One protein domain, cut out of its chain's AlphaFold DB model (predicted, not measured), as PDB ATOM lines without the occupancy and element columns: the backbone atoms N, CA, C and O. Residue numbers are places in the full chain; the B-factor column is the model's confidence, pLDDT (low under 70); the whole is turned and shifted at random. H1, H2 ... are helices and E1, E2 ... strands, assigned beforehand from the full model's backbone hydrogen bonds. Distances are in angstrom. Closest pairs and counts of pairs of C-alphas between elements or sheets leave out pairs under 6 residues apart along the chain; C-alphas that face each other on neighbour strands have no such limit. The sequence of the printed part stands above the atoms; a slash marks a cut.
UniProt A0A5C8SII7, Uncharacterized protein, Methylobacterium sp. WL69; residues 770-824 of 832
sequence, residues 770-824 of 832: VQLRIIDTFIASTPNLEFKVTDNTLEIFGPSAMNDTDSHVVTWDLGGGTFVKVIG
ATOM      1  N   VAL A 770      42.793 -17.102 -41.729       51.09
ATOM      2  CA  VAL A 770      43.211 -18.495 -41.510       51.09
ATOM      3  C   VAL A 770      41.991 -19.411 -41.576       51.09
ATOM      4  O   VAL A 770      42.033 -20.413 -42.283       51.09
ATOM      5  N   GLN A 771      40.889 -19.038 -40.922       56.16
ATOM      6  CA  GLN A 771      39.609 -19.753 -40.974       56.16
ATOM      7  C   GLN A 771      39.077 -19.851 -42.411       56.16
ATOM      8  O   GLN A 771      38.766 -20.947 -42.874       56.16
ATOM      9  N   LEU A 772      39.071 -18.737 -43.151       60.53
ATOM     10  CA  LEU A 772      38.691 -18.720 -44.568       60.53
ATOM     11  C   LEU A 772      39.604 -19.618 -45.416       60.53
ATOM     12  O   LEU A 772      39.108 -20.395 -46.221       60.53
ATOM     13  N   ARG A 773      40.923 -19.618 -45.170       56.84
ATOM     14  CA  ARG A 773      41.856 -20.511 -45.880       56.84
ATOM     15  C   ARG A 773      41.624 -21.993 -45.561       56.84
ATOM     16  O   ARG A 773      41.823 -22.830 -46.440       56.84
ATOM     17  N   ILE A 774      41.246 -22.338 -44.330       52.84
ATOM     18  CA  ILE A 774      40.888 -23.718 -43.964       52.84
ATOM     19  C   ILE A 774      39.642 -24.148 -44.748       52.84
ATOM     20  O   ILE A 774      39.641 -25.236 -45.319       52.84
ATOM     21  N   ILE A 775      38.639 -23.269 -44.851       57.47
ATOM     22  CA  ILE A 775      37.430 -23.488 -45.656       57.47
ATOM     23  C   ILE A 775      37.792 -23.655 -47.144       57.47
ATOM     24  O   ILE A 775      37.446 -24.680 -47.724       57.47
ATOM     25  N   ASP A 776      38.571 -22.741 -47.737       59.69
ATOM     26  CA  ASP A 776      39.045 -22.832 -49.132       59.69
ATOM     27  C   ASP A 776      39.774 -24.161 -49.415       59.69
ATOM     28  O   ASP A 776      39.574 -24.792 -50.455       59.69
ATOM     29  N   THR A 777      40.621 -24.606 -48.478       55.28
ATOM     30  CA  THR A 777      41.392 -25.855 -48.605       55.28
ATOM     31  C   THR A 777      40.480 -27.079 -48.517       55.28
ATOM     32  O   THR A 777      40.638 -28.021 -49.294       55.28
ATOM     33  N   PHE A 778      39.498 -27.064 -47.610       59.16
ATOM     34  CA  PHE A 778      38.527 -28.147 -47.470       59.16
ATOM     35  C   PHE A 778      37.645 -28.273 -48.720       59.16
ATOM     36  O   PHE A 778      37.523 -29.374 -49.260       59.16
ATOM     37  N   ILE A 779      37.142 -27.150 -49.248       65.75
ATOM     38  CA  ILE A 779      36.403 -27.077 -50.521       65.75
ATOM     39  C   ILE A 779      37.241 -27.675 -51.663       65.75
ATOM     40  O   ILE A 779      36.773 -28.561 -52.374       65.75
ATOM     41  N   ALA A 780      38.505 -27.258 -51.804       66.69
ATOM     42  CA  ALA A 780      39.399 -27.775 -52.843       66.69
ATOM     43  C   ALA A 780      39.665 -29.291 -52.723       66.69
ATOM     44  O   ALA A 780      39.837 -29.963 -53.739       66.69
ATOM     45  N   SER A 781      39.669 -29.839 -51.501       57.72
ATOM     46  CA  SER A 781      39.814 -31.282 -51.254       57.72
ATOM     47  C   SER A 781      38.523 -32.093 -51.437       57.72
ATOM     48  O   SER A 781      38.585 -33.314 -51.561       57.72
ATOM     49  N   THR A 782      37.357 -31.439 -51.478       68.50
ATOM     50  CA  THR A 782      36.035 -32.088 -51.538       68.50
ATOM     51  C   THR A 782      35.173 -31.535 -52.687       68.50
ATOM     52  O   THR A 782      34.065 -31.058 -52.458       68.50
ATOM     53  N   PRO A 783      35.623 -31.640 -53.957       75.69
ATOM     54  CA  PRO A 783      35.006 -30.964 -55.113       75.69
ATOM     55  C   PRO A 783      33.567 -31.399 -55.448       75.69
ATOM     56  O   PRO A 783      32.945 -30.815 -56.331       75.69
ATOM     57  N   ASN A 784      33.047 -32.425 -54.769       84.44
ATOM     58  CA  ASN A 784      31.679 -32.922 -54.908       84.44
ATOM     59  C   ASN A 784      30.722 -32.384 -53.825       84.44
ATOM     60  O   ASN A 784      29.536 -32.696 -53.884       84.44
ATOM     61  N   LEU A 785      31.209 -31.639 -52.825       83.94
ATOM     62  CA  LEU A 785      30.380 -31.021 -51.786       83.94
ATOM     63  C   LEU A 785      30.097 -29.556 -52.138       83.94
ATOM     64  O   LEU A 785      31.007 -28.813 -52.503       83.94
ATOM     65  N   GLU A 786      28.843 -29.125 -51.990       88.38
ATOM     66  CA  GLU A 786      28.474 -27.712 -52.115       88.38
ATOM     67  C   GLU A 786      28.441 -27.045 -50.734       88.38
ATOM     68  O   GLU A 786      27.959 -27.623 -49.758       88.38
ATOM     69  N   PHE A 787      28.952 -25.815 -50.652       89.44
ATOM     70  CA  PHE A 787      29.107 -25.067 -49.408       89.44
ATOM     71  C   PHE A 787      28.360 -23.739 -49.483       89.44
ATOM     72  O   PHE A 787      28.587 -22.929 -50.382       89.44
ATOM     73  N   LYS A 788      27.504 -23.487 -48.493       89.69
ATOM     74  CA  LYS A 788      26.663 -22.295 -48.410       89.69
ATOM     75  C   LYS A 788      26.687 -21.745 -46.990       89.69
ATOM     76  O   LYS A 788      26.278 -22.412 -46.047       89.69
ATOM     77  N   VAL A 789      27.151 -20.507 -46.836       90.44
ATOM     78  CA  VAL A 789      27.098 -19.802 -45.549       90.44
ATOM     79  C   VAL A 789      25.770 -19.050 -45.463       90.44
ATOM     80  O   VAL A 789      25.527 -18.129 -46.243       90.44
ATOM     81  N   THR A 790      24.911 -19.455 -44.528       92.62
ATOM     82  CA  THR A 790      23.601 -18.848 -44.253       92.62
ATOM     83  C   THR A 790      23.634 -18.237 -42.853       92.62
ATOM     84  O   THR A 790      23.586 -18.960 -41.857       92.62
ATOM     85  N   ASP A 791      23.733 -16.909 -42.774       92.94
ATOM     86  CA  ASP A 791      23.961 -16.154 -41.535       92.94
ATOM     87  C   ASP A 791      25.159 -16.718 -40.738       92.94
ATOM     88  O   ASP A 791      26.284 -16.704 -41.236       92.94
ATOM     89  N   ASN A 792      24.930 -17.262 -39.538       92.00
ATOM     90  CA  ASN A 792      25.960 -17.901 -38.709       92.00
ATOM     91  C   ASN A 792      26.105 -19.422 -38.962       92.00
ATOM     92  O   ASN A 792      26.699 -20.130 -38.148       92.00
ATOM     93  N   THR A 793      25.522 -19.958 -40.037       90.69
ATOM     94  CA  THR A 793      25.527 -21.396 -40.349       90.69
ATOM     95  C   THR A 793      26.403 -21.695 -41.560       90.69
ATOM     96  O   THR A 793      26.139 -21.180 -42.643       90.69
ATOM     97  N   LEU A 794      27.376 -22.598 -41.422       93.56
ATOM     98  CA  LEU A 794      28.012 -23.263 -42.562       93.56
ATOM     99  C   LEU A 794      27.179 -24.490 -42.956       93.56
ATOM    100  O   LEU A 794      27.143 -25.474 -42.221       93.56
ATOM    101  N   GLU A 795      26.496 -24.432 -44.094       95.06
ATOM    102  CA  GLU A 795      25.694 -25.529 -44.641       95.06
ATOM    103  C   GLU A 795      26.498 -26.257 -45.730       95.06
ATOM    104  O   GLU A 795      26.987 -25.631 -46.671       95.06
ATOM    105  N   ILE A 796      26.656 -27.573 -45.577       93.81
ATOM    106  CA  ILE A 796      27.442 -28.456 -46.446       93.81
ATOM    107  C   ILE A 796      26.492 -29.494 -47.048       93.81
ATOM    108  O   ILE A 796      25.849 -30.240 -46.308       93.81
ATOM    109  N   PHE A 797      26.402 -29.557 -48.372       93.25
ATOM    110  CA  PHE A 797      25.461 -30.414 -49.095       93.25
ATOM    111  C   PHE A 797      26.190 -31.527 -49.849       93.25
ATOM    112  O   PHE A 797      27.180 -31.276 -50.541       93.25
ATOM    113  N   GLY A 798      25.656 -32.749 -49.778       90.00
ATOM    114  CA  GLY A 798      25.951 -33.776 -50.779       90.00
ATOM    115  C   GLY A 798      25.336 -33.403 -52.140       90.00
ATOM    116  O   GLY A 798      24.263 -32.799 -52.175       90.00
ATOM    117  N   PRO A 799      25.940 -33.788 -53.278       79.12
ATOM    118  CA  PRO A 799      25.492 -33.336 -54.602       79.12
ATOM    119  C   PRO A 799      24.153 -33.968 -55.024       79.12
ATOM    120  O   PRO A 799      23.433 -33.424 -55.856       79.12
ATOM    121  N   SER A 800      23.788 -35.103 -54.419       77.75
ATOM    122  CA  SER A 800      22.465 -35.726 -54.524       77.75
ATOM    123  C   SER A 800      21.404 -35.045 -53.649       77.75
ATOM    124  O   SER A 800      20.223 -35.103 -53.976       77.75
ATOM    125  N   ALA A 801      21.808 -34.386 -52.558       77.25
ATOM    126  CA  ALA A 801      20.906 -33.875 -51.526       77.25
ATOM    127  C   ALA A 801      20.052 -32.690 -51.992       77.25
ATOM    128  O   ALA A 801      18.945 -32.493 -51.506       77.25
ATOM    129  N   MET A 802      20.550 -31.896 -52.947       67.44
ATOM    130  CA  MET A 802      19.924 -30.624 -53.334       67.44
ATOM    131  C   MET A 802      18.523 -30.774 -53.960       67.44
ATOM    132  O   MET A 802      17.773 -29.801 -54.015       67.44
ATOM    133  N   ASN A 803      18.167 -31.980 -54.417       77.75
ATOM    134  CA  ASN A 803      16.855 -32.309 -54.985       77.75
ATOM    135  C   ASN A 803      16.029 -33.264 -54.101       77.75
ATOM    136  O   ASN A 803      14.925 -33.635 -54.494       77.75
ATOM    137  N   ASP A 804      16.553 -33.680 -52.945       78.75
ATOM    138  CA  ASP A 804      15.938 -34.680 -52.071       78.75
ATOM    139  C   ASP A 804      15.374 -34.018 -50.805       78.75
ATOM    140  O   ASP A 804      16.115 -33.550 -49.933       78.75
ATOM    141  N   THR A 805      14.043 -33.968 -50.709       71.69
ATOM    142  CA  THR A 805      13.322 -33.378 -49.571       71.69
ATOM    143  C   THR A 805      13.469 -34.169 -48.281       71.69
ATOM    144  O   THR A 805      13.254 -33.603 -47.209       71.69
ATOM    145  N   ASP A 806      13.850 -35.441 -48.376       80.81
ATOM    146  CA  ASP A 806      13.907 -36.371 -47.250       80.81
ATOM    147  C   ASP A 806      15.361 -36.534 -46.751       80.81
ATOM    148  O   ASP A 806      15.656 -37.330 -45.856       80.81
ATOM    149  N   SER A 807      16.285 -35.734 -47.299       84.69
ATOM    150  CA  SER A 807      17.713 -35.771 -46.992       84.69
ATOM    151  C   SER A 807      18.025 -35.432 -45.525       84.69
ATOM    152  O   SER A 807      17.713 -34.358 -45.005       84.69
ATOM    153  N   HIS A 808      18.701 -36.358 -44.836       84.06
ATOM    154  CA  HIS A 808      19.057 -36.203 -43.422       84.06
ATOM    155  C   HIS A 808      19.953 -34.980 -43.167       84.06
ATOM    156  O   HIS A 808      20.976 -34.791 -43.830       84.06
ATOM    157  N   VAL A 809      19.595 -34.185 -42.151       90.19
ATOM    158  CA  VAL A 809      20.334 -32.989 -41.723       90.19
ATOM    159  C   VAL A 809      20.954 -33.213 -40.347       90.19
ATOM    160  O   VAL A 809      20.245 -33.294 -39.345       90.19
ATOM    161  N   VAL A 810      22.284 -33.251 -40.279       88.31
ATOM    162  CA  VAL A 810      23.034 -33.267 -39.013       88.31
ATOM    163  C   VAL A 810      23.497 -31.846 -38.707       88.31
ATOM    164  O   VAL A 810      24.048 -31.180 -39.580       88.31
ATOM    165  N   THR A 811      23.257 -31.362 -37.485       90.94
ATOM    166  CA  THR A 811      23.640 -30.004 -37.055       90.94
ATOM    167  C   THR A 811      24.533 -30.059 -35.820       90.94
ATOM    168  O   THR A 811      24.186 -30.715 -34.839       90.94
ATOM    169  N   TRP A 812      25.640 -29.320 -35.846       91.06
ATOM    170  CA  TRP A 812      26.523 -29.076 -34.707       91.06
ATOM    171  C   TRP A 812      26.489 -27.588 -34.341       91.06
ATOM    172  O   TRP A 812      26.559 -26.733 -35.223       91.06
ATOM    173  N   ASP A 813      26.410 -27.283 -33.047       89.50
ATOM    174  CA  ASP A 813      26.643 -25.944 -32.495       89.50
ATOM    175  C   ASP A 813      28.122 -25.849 -32.087       89.50
ATOM    176  O   ASP A 813      28.620 -26.706 -31.355       89.50
ATOM    177  N   LEU A 814      28.835 -24.840 -32.592       79.44
ATOM    178  CA  LEU A 814      30.244 -24.574 -32.274       79.44
ATOM    179  C   LEU A 814      30.410 -23.596 -31.097       79.44
ATOM    180  O   LEU A 814      31.532 -23.241 -30.734       79.44
ATOM    181  N   GLY A 815      29.306 -23.141 -30.504       68.69
ATOM    182  CA  GLY A 815      29.273 -22.047 -29.547       68.69
ATOM    183  C   GLY A 815      29.166 -20.678 -30.224       68.69
ATOM    184  O   GLY A 815      29.284 -20.519 -31.440       68.69
ATOM    185  N   GLY A 816      28.874 -19.653 -29.418       87.38
ATOM    186  CA  GLY A 816      28.690 -18.278 -29.906       87.38
ATOM    187  C   GLY A 816      27.504 -18.086 -30.865       87.38
ATOM    188  O   GLY A 816      27.400 -17.030 -31.481       87.38
ATOM    189  N   GLY A 817      26.623 -19.085 -31.008       87.56
ATOM    190  CA  GLY A 817      25.555 -19.091 -32.007       87.56
ATOM    191  C   GLY A 817      26.056 -19.326 -33.435       87.56
ATOM    192  O   GLY A 817      25.449 -18.802 -34.367       87.56
ATOM    193  N   THR A 818      27.168 -20.053 -33.599       87.25
ATOM    194  CA  THR A 818      27.707 -20.493 -34.897       87.25
ATOM    195  C   THR A 818      27.412 -21.974 -35.097       87.25
ATOM    196  O   THR A 818      27.703 -22.781 -34.219       87.25
ATOM    197  N   PHE A 819      26.873 -22.343 -36.256       91.38
ATOM    198  CA  PHE A 819      26.434 -23.710 -36.538       91.38
ATOM    199  C   PHE A 819      27.127 -24.290 -37.771       91.38
ATOM    200  O   PHE A 819      27.446 -23.576 -38.721       91.38
ATOM    201  N   VAL A 820      27.287 -25.610 -37.792       93.00
ATOM    202  CA  VAL A 820      27.593 -26.378 -39.005       93.00
ATOM    203  C   VAL A 820      26.417 -27.307 -39.269       93.00
ATOM    204  O   VAL A 820      25.974 -28.002 -38.355       93.00
ATOM    205  N   LYS A 821      25.912 -27.339 -40.502       94.69
ATOM    206  CA  LYS A 821      24.940 -28.331 -40.973       94.69
ATOM    207  C   LYS A 821      25.562 -29.170 -42.079       94.69
ATOM    208  O   LYS A 821      26.132 -28.615 -43.012       94.69
ATOM    209  N   VAL A 822      25.379 -30.481 -42.013       92.69
ATOM    210  CA  VAL A 822      25.653 -31.413 -43.112       92.69
ATOM    211  C   VAL A 822      24.319 -31.983 -43.579       92.69
ATOM    212  O   VAL A 822      23.537 -32.466 -42.761       92.69
ATOM    213  N   ILE A 823      24.047 -31.884 -44.880       92.56
ATOM    214  CA  ILE A 823      22.742 -32.144 -45.493       92.56
ATOM    215  C   ILE A 823      22.897 -33.227 -46.567       92.56
ATOM    216  O   ILE A 823      23.649 -33.067 -47.532       92.56
ATOM    217  N   GLY A 824      22.189 -34.342 -46.379       82.12
ATOM    218  CA  GLY A 824      22.127 -35.468 -47.315       82.12
ATOM    219  C   GLY A 824      23.420 -36.269 -47.474       82.12
ATOM    220  O   GLY A 824      23.675 -36.813 -48.545       82.12
TER     221      GLY A 824
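What this domain is: This is residues 770 to 824 of the 832 residues of an uncharacterized protein of Methylobacterium sp. WL69 (UniProt A0A5C8SII7). Look for one twisted sheet of two hairpins side by side, E1 with E2 and E3 with E4, and a single helix, H1, that only grazes it. The 55 printed residues hold one named helix, then four named strands; the sheet's order is E1 E2 E4 E3, mixed, and the class is mixed, helices and strands. The whole is only just compact, close to loose, with a radius of gyration of the C-alphas of 11.7 A and spans of 33 by 26 by 15 A.

How they stand to each other: Start at H1, residues 770 to 781, with every O i to N i+4 pair within hydrogen-bond range; its closest C-alpha pair with E1, residues 786 to 790, is Ile 779 and Phe 787, 7.6 A. E1 and E2, residues 793 to 797, form an antiparallel hairpin; find N 788 and O 795 at 2.9 A. E3, residues 809 to 813, and E4, residues 819 to 823, form another, with N 810 and O 822 at 2.9 A. E2 and E4 are parallel at 15 degrees, with N 796 and O 821 at 2.8 A.

Where its parts are: Find C-alpha 770 at (43.211, -18.495, -41.510); H1 runs 16.4 A from there. E1 measures 12.8 A, E2 12.6 A, E3 13.2 A and E4 12.8 A, ending at C-alpha 823, (22.742, -32.144, -45.493).

The domain as a whole: The C-alphas farthest apart, Val 770 and Asp 806, are 34.8 A apart. The printed part has no cut; E2 to E3 is a long link. Look for pLDDT under 70 at residues 770 to 782, 802 and 815.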